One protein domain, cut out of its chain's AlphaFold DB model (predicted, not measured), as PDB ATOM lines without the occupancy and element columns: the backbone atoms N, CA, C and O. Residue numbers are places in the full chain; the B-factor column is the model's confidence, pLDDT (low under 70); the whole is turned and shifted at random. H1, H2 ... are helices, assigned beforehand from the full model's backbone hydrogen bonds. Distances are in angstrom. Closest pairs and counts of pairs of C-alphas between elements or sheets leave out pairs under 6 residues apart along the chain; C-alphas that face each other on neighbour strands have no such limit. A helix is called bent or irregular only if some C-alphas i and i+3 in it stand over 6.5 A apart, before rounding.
ATOM      1  N   LYS A   2       2.921 -10.715 -18.097       61.09
ATOM      2  CA  LYS A   2       3.741  -9.785 -17.282       61.09
ATOM      3  C   LYS A   2       3.036  -9.182 -16.059       61.09
ATOM      4  O   LYS A   2       3.623  -9.141 -14.985       61.09
ATOM      5  N   GLN A   3       1.780  -8.760 -16.210       66.12
ATOM      6  CA  GLN A   3       1.005  -8.141 -15.125       66.12
ATOM      7  C   GLN A   3       0.699  -9.121 -13.980       66.12
ATOM      8  O   GLN A   3       0.679  -8.730 -12.819       66.12
ATOM      9  N   VAL A   4       0.537 -10.411 -14.297       77.56
ATOM     10  CA  VAL A   4       0.302 -11.466 -13.303       77.56
ATOM     11  C   VAL A   4       1.607 -11.827 -12.582       77.56
ATOM     12  O   VAL A   4       1.597 -12.006 -11.372       77.56
ATOM     13  N   LEU A   5       2.755 -11.858 -13.274       81.69
ATOM     14  CA  LEU A   5       4.055 -12.110 -12.630       81.69
ATOM     15  C   LEU A   5       4.458 -10.995 -11.659       81.69
ATOM     16  O   LEU A   5       4.954 -11.287 -10.574       81.69
ATOM     17  N   ALA A   6       4.202  -9.733 -12.011       84.19
ATOM     18  CA  ALA A   6       4.502  -8.590 -11.147       84.19
ATOM     19  C   ALA A   6       3.801  -8.673  -9.775       84.19
ATOM     20  O   ALA A   6       4.346  -8.208  -8.778       84.19
ATOM     21  N   LYS A   7       2.630  -9.324  -9.707       86.94
ATOM     22  CA  LYS A   7       1.892  -9.565  -8.458       86.94
ATOM     23  C   LYS A   7       2.641 -10.483  -7.489       86.94
ATOM     24  O   LYS A   7       2.483 -10.327  -6.283       86.94
ATOM     25  N   TYR A   8       3.426 -11.429  -8.005       88.62
ATOM     26  CA  TYR A   8       4.079 -12.470  -7.206       88.62
ATOM     27  C   TYR A   8       5.591 -12.281  -7.073       88.62
ATOM     28  O   TYR A   8       6.183 -12.846  -6.161       88.62
ATOM     29  N   PHE A   9       6.224 -11.483  -7.935       88.19
ATOM     30  CA  PHE A   9       7.648 -11.143  -7.872       88.19
ATOM     31  C   PHE A   9       7.842  -9.676  -7.480       88.19
ATOM     32  O   PHE A   9       8.224  -8.838  -8.298       88.19
ATOM     33  N   TRP A  10       7.563  -9.360  -6.214       84.75
ATOM     34  CA  TRP A  10       7.753  -8.010  -5.678       84.75
ATOM     35  C   TRP A  10       9.211  -7.553  -5.821       84.75
ATOM     36  O   TRP A  10      10.140  -8.327  -5.593       84.75
ATOM     37  N   GLY A  11       9.407  -6.296  -6.222       83.19
ATOM     38  CA  GLY A  11      10.734  -5.695  -6.405       83.19
ATOM     39  C   GLY A  11      11.443  -6.044  -7.718       83.19
ATOM     40  O   GLY A  11      12.528  -5.527  -7.976       83.19
ATOM     41  N   PHE A  12      10.862  -6.885  -8.583       87.62
ATOM     42  CA  PHE A  12      11.468  -7.184  -9.882       87.62
ATOM     43  C   PHE A  12      11.232  -6.036 -10.867       87.62
ATOM     44  O   PHE A  12      10.102  -5.598 -11.082       87.62
ATOM     45  N   ASN A  13      12.298  -5.591 -11.534       90.62
ATOM     46  CA  ASN A  13      12.179  -4.646 -12.642       90.62
ATOM     47  C   ASN A  13      11.661  -5.338 -13.922       90.62
ATOM     48  O   ASN A  13      11.592  -6.566 -14.024       90.62
ATOM     49  N   ALA A  14      11.337  -4.546 -14.946       87.44
ATOM     50  CA  ALA A  14      10.775  -5.056 -16.198       87.44
ATOM     51  C   ALA A  14      11.671  -6.091 -16.910       87.44
ATOM     52  O   ALA A  14      11.155  -7.011 -17.550       87.44
ATOM     53  N   LYS A  15      13.003  -5.970 -16.791       90.31
ATOM     54  CA  LYS A  15      13.967  -6.923 -17.362       90.31
ATOM     55  C   LYS A  15      13.921  -8.257 -16.610       90.31
ATOM     56  O   LYS A  15      13.780  -9.296 -17.251       90.31
ATOM     57  N   ALA A  16      13.942  -8.218 -15.279       88.19
ATOM     58  CA  ALA A  16      13.883  -9.397 -14.413       88.19
ATOM     59  C   ALA A  16      12.547 -10.155 -14.531       88.19
ATOM     60  O   ALA A  16      12.526 -11.387 -14.555       88.19
ATOM     61  N   LEU A  17      11.427  -9.437 -14.681       89.31
ATOM     62  CA  LEU A  17      10.123 -10.050 -14.964       89.31
ATOM     63  C   LEU A  17      10.118 -10.762 -16.323       89.31
ATOM     64  O   LEU A  17       9.604 -11.871 -16.435       89.31
ATOM     65  N   LYS A  18      10.727 -10.152 -17.349       89.19
ATOM     66  CA  LYS A  18      10.831 -10.741 -18.695       89.19
ATOM     67  C   LYS A  18      11.731 -11.981 -18.705       89.19
ATOM     68  O   LYS A  18      11.435 -12.937 -19.410       89.19
ATOM     69  N   GLU A  19      12.813 -11.975 -17.932       91.62
ATOM     70  CA  GLU A  19      13.678 -13.145 -17.742       91.62
ATOM     71  C   GLU A  19      12.939 -14.273 -17.016       91.62
ATOM     72  O   GLU A  19      12.947 -15.412 -17.469       91.62
ATOM     73  N   THR A  20      12.215 -13.947 -15.945       90.94
ATOM     74  CA  THR A  20      11.411 -14.918 -15.191       90.94
ATOM     75  C   THR A  20      10.326 -15.554 -16.053       90.94
ATOM     76  O   THR A  20      10.121 -16.762 -15.990       90.94
ATOM     77  N   GLU A  21       9.674 -14.763 -16.906       90.12
ATOM     78  CA  GLU A  21       8.710 -15.271 -17.880       90.12
ATOM     79  C   GLU A  21       9.346 -16.280 -18.847       90.12
ATOM     80  O   GLU A  21       8.728 -17.295 -19.152       90.12
ATOM     81  N   LYS A  22      10.577 -16.030 -19.315       91.19
ATOM     82  CA  LYS A  22      11.304 -16.982 -20.170       91.19
ATOM     83  C   LYS A  22      11.627 -18.267 -19.419       91.19
ATOM     84  O   LYS A  22      11.396 -19.340 -19.957       91.19
ATOM     85  N   ILE A  23      12.111 -18.149 -18.181       93.12
ATOM     86  CA  ILE A  23      12.444 -19.303 -17.342       93.12
ATOM     87  C   ILE A  23      11.210 -20.181 -17.138       93.12
ATOM     88  O   ILE A  23      11.292 -21.379 -17.342       93.12
ATOM     89  N   LEU A  24      10.058 -19.607 -16.786       90.56
ATOM     90  CA  LEU A  24       8.829 -20.366 -16.509       90.56
ATOM     91  C   LEU A  24       8.191 -21.017 -17.744       90.56
ATOM     92  O   LEU A  24       7.308 -21.852 -17.582       90.56
ATOM     93  N   LYS A  25       8.627 -20.645 -18.951       89.62
ATOM     94  CA  LYS A  25       8.237 -21.301 -20.209       89.62
ATOM     95  C   LYS A  25       9.167 -22.452 -20.595       89.62
ATOM     96  O   LYS A  25       8.898 -23.123 -21.583       89.62
ATOM     97  N   ASP A  26      10.247 -22.663 -19.850       90.25
ATOM     98  CA  ASP A  26      11.229 -23.714 -20.100       90.25
ATOM     99  C   ASP A  26      11.394 -24.598 -18.849       90.25
ATOM    100  O   ASP A  26      12.208 -24.297 -17.970       90.25
ATOM    101  N   PRO A  27      10.637 -25.711 -18.753       88.38
ATOM    102  CA  PRO A  27      10.738 -26.669 -17.651       88.38
ATOM    103  C   PRO A  27      12.128 -27.286 -17.444       88.38
ATOM    104  O   PRO A  27      12.408 -27.803 -16.359       88.38
ATOM    105  N   GLN A  28      12.999 -27.254 -18.459       89.12
ATOM    106  CA  GLN A  28      14.360 -27.793 -18.376       89.12
ATOM    107  C   GLN A  28      15.361 -26.766 -17.837       89.12
ATOM    108  O   GLN A  28      16.470 -27.134 -17.441       89.12
ATOM    109  N   HIS A  29      14.977 -25.489 -17.767       93.44
ATOM    110  CA  HIS A  29      15.854 -24.434 -17.294       93.44
ATOM    111  C   HIS A  29      16.295 -24.688 -15.833       93.44
ATOM    112  O   HIS A  29      15.450 -24.932 -14.967       93.44
ATOM    113  N   PRO A  30      17.587 -24.538 -15.476       92.38
ATOM    114  CA  PRO A  30      18.086 -24.860 -14.130       92.38
ATOM    115  C   PRO A  30      17.379 -24.117 -12.986       92.38
ATOM    116  O   PRO A  30      17.204 -24.646 -11.891       92.38
ATOM    117  N   ARG A  31      16.941 -22.880 -13.247       94.00
ATOM    118  CA  ARG A  31      16.199 -22.034 -12.290       94.00
ATOM    119  C   ARG A  31      14.678 -22.183 -12.357       94.00
ATOM    120  O   ARG A  31      13.969 -21.453 -11.665       94.00
ATOM    121  N   PHE A  32      14.164 -23.087 -13.188       95.00
ATOM    122  CA  PHE A  32      12.727 -23.277 -13.365       95.00
ATOM    123  C   PHE A  32      12.036 -23.603 -12.041       95.00
ATOM    124  O   PHE A  32      11.114 -22.896 -11.642       95.00
ATOM    125  N   ILE A  33      12.529 -24.614 -11.316       94.25
ATOM    126  CA  ILE A  33      11.929 -25.060 -10.049       94.25
ATOM    127  C   ILE A  33      11.932 -23.934  -9.008       94.25
ATOM    128  O   ILE A  33      10.933 -23.729  -8.325       94.25
ATOM    129  N   GLU A  34      13.022 -23.172  -8.911       94.25
ATOM    130  CA  GLU A  34      13.141 -22.036  -7.990       94.25
ATOM    131  C   GLU A  34      12.077 -20.962  -8.283       94.25
ATOM    132  O   GLU A  34      11.354 -20.512  -7.386       94.25
ATOM    133  N   ARG A  35      11.936 -20.567  -9.556       94.19
ATOM    134  CA  ARG A  35      10.935 -19.578  -9.984       94.19
ATOM    135  C   ARG A  35       9.515 -20.108  -9.837       94.19
ATOM    136  O   ARG A  35       8.639 -19.357  -9.410       94.19
ATOM    137  N   LEU A  36       9.299 -21.391 -10.115       94.75
ATOM    138  CA  LEU A  36       8.013 -22.043  -9.932       94.75
ATOM    139  C   LEU A  36       7.616 -22.033  -8.452       94.75
ATOM    140  O   LEU A  36       6.559 -21.507  -8.128       94.75
ATOM    141  N   VAL A  37       8.473 -22.496  -7.537       94.94
ATOM    142  CA  VAL A  37       8.183 -22.470  -6.091       94.94
ATOM    143  C   VAL A  37       7.914 -21.055  -5.585       94.94
ATOM    144  O   VAL A  37       7.029 -20.870  -4.756       94.94
ATOM    145  N   THR A  38       8.609 -20.048  -6.118       93.75
ATOM    146  CA  THR A  38       8.353 -18.640  -5.770       93.75
ATOM    147  C   THR A  38       6.930 -18.197  -6.132       93.75
ATOM    148  O   THR A  38       6.306 -17.469  -5.366       93.75
ATOM    149  N   ILE A  39       6.394 -18.638  -7.276       93.00
ATOM    150  CA  ILE A  39       4.986 -18.391  -7.628       93.00
ATOM    151  C   ILE A  39       4.071 -19.196  -6.720       93.00
ATOM    152  O   ILE A  39       3.124 -18.650  -6.160       93.00
ATOM    153  N   LEU A  40       4.328 -20.496  -6.587       94.44
ATOM    154  CA  LEU A  40       3.424 -21.404  -5.891       94.44
ATOM    155  C   LEU A  40       3.279 -21.045  -4.409       94.44
ATOM    156  O   LEU A  40       2.196 -21.202  -3.858       94.44
ATOM    157  N   SER A  41       4.331 -20.516  -3.780       93.75
ATOM    158  CA  SER A  41       4.306 -20.068  -2.384       93.75
ATOM    159  C   SER A  41       3.512 -18.783  -2.147       93.75
ATOM    160  O   SER A  41       3.350 -18.377  -0.999       93.75
ATOM    161  N   ARG A  42       3.039 -18.128  -3.214       92.88
ATOM    162  CA  ARG A  42       2.331 -16.838  -3.165       92.88
ATOM    163  C   ARG A  42       1.012 -16.842  -3.941       92.88
ATOM    164  O   ARG A  42       0.229 -15.907  -3.809       92.88
ATOM    165  N   CYS A  43       0.781 -17.851  -4.777       90.31
ATOM    166  CA  CYS A  43      -0.374 -17.975  -5.654       90.31
ATOM    167  C   CYS A  43      -1.220 -19.175  -5.233       90.31
ATOM    168  O   CYS A  43      -0.746 -20.308  -5.268       90.31
ATOM    169  N   ASP A  44      -2.485 -18.922  -4.907       88.88
ATOM    170  CA  ASP A  44      -3.523 -19.914  -4.607       88.88
ATOM    171  C   ASP A  44      -4.553 -20.046  -5.754       88.88
ATOM    172  O   ASP A  44      -5.664 -20.550  -5.589       88.88
ATOM    173  N   LYS A  45      -4.213 -19.565  -6.956       92.12
ATOM    174  CA  LYS A  45      -5.130 -19.502  -8.103       92.12
ATOM    175  C   LYS A  45      -4.620 -20.356  -9.262       92.12
ATOM    176  O   LYS A  45      -3.764 -19.903 -10.026       92.12
ATOM    177  N   PRO A  46      -5.200 -21.552  -9.504       92.69
ATOM    178  CA  PRO A  46      -4.734 -22.449 -10.561       92.69
ATOM    179  C   PRO A  46      -4.808 -21.821 -11.952       92.69
ATOM    180  O   PRO A  46      -3.917 -22.023 -12.766       92.69
ATOM    181  N   LYS A  47      -5.841 -21.010 -12.219       90.94
ATOM    182  CA  LYS A  47      -5.999 -20.303 -13.500       90.94
ATOM    183  C   LYS A  47      -4.829 -19.365 -13.799       90.94
ATOM    184  O   LYS A  47      -4.445 -19.235 -14.954       90.94
ATOM    185  N   GLU A  48      -4.277 -18.721 -12.772       90.69
ATOM    186  CA  GLU A  48      -3.146 -17.813 -12.942       90.69
ATOM    187  C   GLU A  48      -1.862 -18.605 -13.197       90.69
ATOM    188  O   GLU A  48      -1.171 -18.310 -14.167       90.69
ATOM    189  N   LEU A  49      -1.590 -19.665 -12.424       91.31
ATOM    190  CA  LEU A  49      -0.443 -20.546 -12.680       91.31
ATOM    191  C   LEU A  49      -0.495 -21.152 -14.088       91.31
ATOM    192  O   LEU A  49       0.472 -21.060 -14.841       91.31
ATOM    193  N   PHE A  50      -1.634 -21.736 -14.460       91.75
ATOM    194  CA  PHE A  50      -1.787 -22.420 -15.743       91.75
ATOM    195  C   PHE A  50      -1.877 -21.473 -16.946       91.75
ATOM    196  O   PHE A  50      -2.031 -21.922 -18.077       91.75
ATOM    197  N   SER A  51      -1.764 -20.160 -16.719       88.88
ATOM    198  CA  SER A  51      -1.512 -19.202 -17.795       88.88
ATOM    199  C   SER A  51      -0.046 -19.194 -18.248       88.88
ATOM    200  O   SER A  51       0.239 -18.713 -19.342       88.88
ATOM    201  N   PHE A  52       0.875 -19.710 -17.424       83.88
ATOM    202  CA  PHE A  52       2.320 -19.733 -17.688       83.88
ATOM    203  C   PHE A  52       2.836 -21.107 -18.110       83.88
ATOM    204  O   PHE A  52       3.754 -21.185 -18.918       83.88
ATOM    205  N   ILE A  53       2.257 -22.157 -17.533       89.62
ATOM    206  CA  ILE A  53       2.646 -23.554 -17.704       89.62
ATOM    207  C   ILE A  53       1.394 -24.375 -18.008       89.62
ATOM    208  O   ILE A  53       0.331 -24.131 -17.435       89.62
ATOM    209  N   SER A  54       1.487 -25.359 -18.892       91.44
ATOM    210  CA  SER A  54       0.381 -26.286 -19.110       91.44
ATOM    211  C   SER A  54       0.140 -27.171 -17.877       91.44
ATOM    212  O   SER A  54       0.985 -27.337 -16.993       91.44
ATOM    213  N   LYS A  55      -1.051 -27.773 -17.801       92.38
ATOM    214  CA  LYS A  55      -1.381 -28.713 -16.719       92.38
ATOM    215  C   LYS A  55      -0.496 -29.962 -16.756       92.38
ATOM    216  O   LYS A  55      -0.180 -30.493 -15.695       92.38
ATOM    217  N   ASP A  56      -0.108 -30.409 -17.947       89.75
ATOM    218  CA  ASP A  56       0.688 -31.622 -18.137       89.75
ATOM    219  C   ASP A  56       2.138 -31.397 -17.703       89.75
ATOM    220  O   ASP A  56       2.658 -32.162 -16.891       89.75
ATOM    221  N   GLU A  57       2.736 -30.278 -18.121       91.25
ATOM    222  CA  GLU A  57       4.055 -29.853 -17.640       91.25
ATOM    223  C   GLU A  57       4.062 -29.696 -16.113       91.25
ATOM    224  O   GLU A  57       4.991 -30.152 -15.450       91.25
ATOM    225  N   PHE A  58       3.007 -29.117 -15.520       93.50
ATOM    226  CA  PHE A  58       2.892 -29.013 -14.062       93.50
ATOM    227  C   PHE A  58       2.886 -30.386 -13.377       93.50
ATOM    228  O   PHE A  58       3.586 -30.580 -12.382       93.50
ATOM    229  N   VAL A  59       2.119 -31.346 -13.902       92.12
ATOM    230  CA  VAL A  59       2.074 -32.716 -13.370       92.12
ATOM    231  C   VAL A  59       3.449 -33.383 -13.450       92.12
ATOM    232  O   VAL A  59       3.859 -34.043 -12.493       92.12
ATOM    233  N   GLU A  60       4.185 -33.181 -14.543       91.31
ATOM    234  CA  GLU A  60       5.522 -33.745 -14.730       91.31
ATOM    235  C   GLU A  60       6.547 -33.175 -13.734       91.31
ATOM    236  O   GLU A  60       7.308 -33.919 -13.106       91.31
ATOM    237  N   VAL A  61       6.554 -31.854 -13.541       94.12
ATOM    238  CA  VAL A  61       7.558 -31.172 -12.703       94.12
ATOM    239  C   VAL A  61       7.207 -31.152 -11.213       94.12
ATOM    240  O   VAL A  61       8.095 -30.930 -10.377       94.12
ATOM    241  N   TRP A  62       5.945 -31.393 -10.838       95.19
ATOM    242  CA  TRP A  62       5.473 -31.280  -9.454       95.19
ATOM    243  C   TRP A  62       6.250 -32.142  -8.442       95.19
ATOM    244  O   TRP A  62       6.647 -31.596  -7.409       95.19
ATOM    245  N   PRO A  63       6.563 -33.435  -8.683       94.25
ATOM    246  CA  PRO A  63       7.301 -34.247  -7.711       94.25
ATOM    247  C   PRO A  63       8.682 -33.668  -7.367       94.25
ATOM    248  O   PRO A  63       9.064 -33.612  -6.195       94.25
ATOM    249  N   LYS A  64       9.415 -33.185  -8.381       94.62
ATOM    250  CA  LYS A  64      10.718 -32.528  -8.195       94.62
ATOM    251  C   LYS A  64      10.555 -31.197  -7.458       94.62
ATOM    252  O   LYS A  64      11.281 -30.933  -6.501       94.62
ATOM    253  N   THR A  65       9.557 -30.411  -7.856       95.38
ATOM    254  CA  THR A  65       9.226 -29.108  -7.260       95.38
ATOM    255  C   THR A  65       8.878 -29.235  -5.778       95.38
ATOM    256  O   THR A  65       9.451 -28.534  -4.949       95.38
ATOM    257  N   LYS A  66       8.022 -30.192  -5.411       95.50
ATOM    258  CA  LYS A  66       7.651 -30.485  -4.021       95.50
ATOM    259  C   LYS A  66       8.853 -30.902  -3.176       95.50
ATOM    260  O   LYS A  66       8.982 -30.455  -2.038       95.50
ATOM    261  N   ASN A  67       9.732 -31.749  -3.718       94.31
ATOM    262  CA  ASN A  67      10.941 -32.184  -3.018       94.31
ATOM    263  C   ASN A  67      11.914 -31.026  -2.786       94.31
ATOM    264  O   ASN A  67      12.469 -30.919  -1.698       94.31
ATOM    265  N   TYR A  68      12.096 -30.150  -3.776       94.81
ATOM    266  CA  TYR A  68      12.872 -28.924  -3.608       94.81
ATOM    267  C   TYR A  68      12.235 -28.003  -2.557       94.81
ATOM    268  O   TYR A  68      12.918 -27.561  -1.637       94.81
ATOM    269  N   TRP A  69      10.916 -27.795  -2.619       95.75
ATOM    270  CA  TRP A  69      10.191 -26.943  -1.676       95.75
ATOM    271  C   TRP A  69      10.323 -27.437  -0.226       95.75
ATOM    272  O   TRP A  69      10.587 -26.650   0.674       95.75
ATOM    273  N   ARG A  70      10.245 -28.750   0.015       93.50
ATOM    274  CA  ARG A  70      10.459 -29.335   1.353       93.50
ATOM    275  C   ARG A  70      11.839 -29.051   1.947       93.50
ATOM    276  O   ARG A  70      11.956 -28.997   3.163       93.50
ATOM    277  N   LYS A  71      12.871 -28.891   1.110       93.19
ATOM    278  CA  LYS A  71      14.232 -28.575   1.573       93.19
ATOM    279  C   LYS A  71      14.365 -27.129   2.042       93.19
ATOM    280  O   LYS A  71      15.178 -26.865   2.915       93.19
ATOM    281  N   ILE A  72      13.598 -26.213   1.452       91.38
ATOM    282  CA  ILE A  72      13.662 -24.779   1.777       91.38
ATOM    283  C   ILE A  72      12.623 -24.362   2.828       91.38
ATOM    284  O   ILE A  72      12.850 -23.405   3.555       91.38
ATOM    285  N   ALA A  73      11.491 -25.067   2.911       90.44
ATOM    286  CA  ALA A  73      10.432 -24.828   3.884       90.44
ATOM    287  C   ALA A  73       9.808 -26.166   4.294       90.44
ATOM    288  O   ALA A  73       9.174 -26.847   3.477       90.44
ATOM    289  N   LEU A  74       9.994 -26.549   5.560       81.75
ATOM    290  CA  LEU A  74       9.516 -27.831   6.076       81.75
ATOM    291  C   LEU A  74       7.983 -27.916   6.001       81.75
ATOM    292  O   LEU A  74       7.443 -28.893   5.476       81.75
ATOM    293  N   GLU A  75       7.294 -26.843   6.377       85.62
ATOM    294  CA  GLU A  75       5.832 -26.717   6.384       85.62
ATOM    295  C   GLU A  75       5.375 -25.597   5.443       85.62
ATOM    296  O   GLU A  75       6.072 -24.594   5.272       85.62
ATOM    297  N   SER A  76       4.249 -25.801   4.750       91.81
ATOM    298  CA  SER A  76       3.676 -24.797   3.849       91.81
ATOM    299  C   SER A  76       2.252 -25.170   3.429       91.81
ATOM    300  O   SER A  76       2.070 -26.096   2.636       91.81
ATOM    301  N   ASP A  77       1.273 -24.371   3.857       91.00
ATOM    302  CA  ASP A  77      -0.133 -24.525   3.454       91.00
ATOM    303  C   ASP A  77      -0.308 -24.414   1.936       91.00
ATOM    304  O   ASP A  77      -1.047 -25.182   1.323       91.00
ATOM    305  N   PHE A  78       0.440 -23.511   1.292       94.69
ATOM    306  CA  PHE A  78       0.437 -23.372  -0.165       94.69
ATOM    307  C   PHE A  78       0.886 -24.652  -0.866       94.69
ATOM    308  O   PHE A  78       0.283 -25.060  -1.859       94.69
ATOM    309  N   ARG A  79       1.931 -25.313  -0.361       95.00
ATOM    310  CA  ARG A  79       2.412 -26.573  -0.936       95.00
ATOM    311  C   ARG A  79       1.357 -27.669  -0.824       95.00
ATOM    312  O   ARG A  79       1.195 -28.442  -1.767       95.00
ATOM    313  N   ASP A  80       0.652 -27.733   0.298       91.62
ATOM    314  CA  ASP A  80      -0.380 -28.744   0.536       91.62
ATOM    315  C   ASP A  80      -1.652 -28.448  -0.279       91.62
ATOM    316  O   ASP A  80      -2.270 -29.346  -0.864       91.62
ATOM    317  N   TRP A  81      -1.972 -27.170  -0.465       94.75
ATOM    318  CA  TRP A  81      -3.012 -26.741  -1.389       94.75
ATOM    319  C   TRP A  81      -2.672 -27.099  -2.850       94.75
ATOM    320  O   TRP A  81      -3.480 -27.726  -3.542       94.75
ATOM    321  N   TRP A  82      -1.451 -26.823  -3.319       95.50
ATOM    322  CA  TRP A  82      -1.009 -27.223  -4.663       95.50
ATOM    323  C   TRP A  82      -0.891 -28.741  -4.831       95.50
ATOM    324  O   TRP A  82      -1.169 -29.253  -5.919       95.50
ATOM    325  N   GLN A  83      -0.563 -29.481  -3.766       94.19
ATOM    326  CA  GLN A  83      -0.621 -30.946  -3.756       94.19
ATOM    327  C   GLN A  83      -2.037 -31.437  -4.080       94.19
ATOM    328  O   GLN A  83      -2.192 -32.354  -4.884       94.19
ATOM    329  N   THR A  84      -3.062 -30.789  -3.524       94.19
ATOM    330  CA  THR A  84      -4.466 -31.105  -3.820       94.19
ATOM    331  C   THR A  84      -4.794 -30.871  -5.299       94.19
ATOM    332  O   THR A  84      -5.466 -31.687  -5.934       94.19
ATOM    333  N   ILE A  85      -4.300 -29.775  -5.888       94.19
ATOM    334  CA  ILE A  85      -4.478 -29.495  -7.322       94.19
ATOM    335  C   ILE A  85      -3.778 -30.557  -8.176       94.19
ATOM    336  O   ILE A  85      -4.387 -31.087  -9.105       94.19
ATOM    337  N   TYR A  86      -2.536 -30.909  -7.840       93.50
ATOM    338  CA  TYR A  86      -1.795 -31.980  -8.503       93.50
ATOM    339  C   TYR A  86      -2.548 -33.316  -8.456       93.50
ATOM    340  O   TYR A  86      -2.678 -33.980  -9.479       93.50
ATOM    341  N   GLU A  87      -3.096 -33.698  -7.301       89.44
ATOM    342  CA  GLU A  87      -3.861 -34.939  -7.148       89.44
ATOM    343  C   GLU A  87      -5.127 -34.948  -8.003       89.44
ATOM    344  O   GLU A  87      -5.402 -35.942  -8.674       89.44
ATOM    345  N   ARG A  88      -5.861 -33.830  -8.046       91.12
ATOM    346  CA  ARG A  88      -7.029 -33.675  -8.928       91.12
ATOM    347  C   ARG A  88      -6.654 -33.804 -10.403       91.12
ATOM    348  O   ARG A  88      -7.380 -34.445 -11.157       91.12
ATOM    349  N   LEU A  89      -5.526 -33.227 -10.821       90.56
ATOM    350  CA  LEU A  89      -5.032 -33.366 -12.194       90.56
ATOM    351  C   LEU A  89      -4.604 -34.809 -12.491       90.56
ATOM    352  O   LEU A  89      -4.968 -35.355 -13.528       90.56
ATOM    353  N   MET A  90      -3.912 -35.460 -11.555       82.31
ATOM    354  CA  MET A  90      -3.458 -36.850 -11.667       82.31
ATOM    355  C   MET A  90      -4.593 -37.875 -11.698       82.31
ATOM    356  O   MET A  90      -4.446 -38.900 -12.363       82.31
ATOM    357  N   GLN A  91      -5.727 -37.617 -11.035       72.25
ATOM    358  CA  GLN A  91      -6.915 -38.484 -11.096       72.25
ATOM    359  C   GLN A  91      -7.421 -38.685 -12.533       72.25
ATOM    360  O   GLN A  91      -7.983 -39.735 -12.835       72.25
ATOM    361  N   LYS A  92      -7.161 -37.727 -13.433       65.44
ATOM    362  CA  LYS A  92      -7.459 -37.840 -14.868       65.44
ATOM    363  C   LYS A  92      -6.514 -38.804 -15.611       65.44
ATOM    364  O   LYS A  92      -6.898 -39.336 -16.645       65.44
ATOM    365  N   TYR A  93      -5.304 -39.044 -15.094       58.03
ATOM    366  CA  TYR A  93      -4.231 -39.787 -15.775       58.03
ATOM    367  C   TYR A  93      -3.925 -41.173 -15.178       58.03
ATOM    368  O   TYR A  93      -3.425 -42.039 -15.895       58.03
TER     369      TYR A  93
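AT A GLANCE: This is residues 2 to 93 of the 168 residues of the protein "HTH cro/C1-type domain-containing protein" of Omnitrophica WOR_2 bacterium RIFCSPLOWO2_01_FULL_41_12 (UniProt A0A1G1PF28). The hairpin of H5 and H6 makes one end, H3 crosses H5 in the middle, and crossed H1 and H2 make the other end. The printed part, 92 residues with six named helices, is all helix. It is compact, radius of gyration of the C-alphas 12.7 A, spanning 38 by 27 by 24 A.

IN THESE COORDINATES: H5, residues 55 to 72, is irregular: C-alphas 60 and 63 are 7.3 A apart. H6, 77 to 91, ends at (-6.915, -38.484, -11.096). H3 is 32 to 40, H4 46 to 49, H2 14 to 24. H1, 2 to 8, begins at (3.741, -9.785, -17.282).

HOW THE PARTS SIT: H5 and H6 touch, C-alphas 59 and 86 closest, 6.3 A. H3 touches H5 residues 61 to 69, about perpendicular at 87 degrees. H2 touches H1 and H3; H4 touches no helix. Every O i to N i+4 pair is within hydrogen-bond range in H2, H3 and H6, 12 of 14 in H5, 1 of 3 in H1, with 3 of 4 O i to N i+3.

THE WHOLE: There is no cut; pLDDT is under 70 at 2 to 3 and 92 to 93.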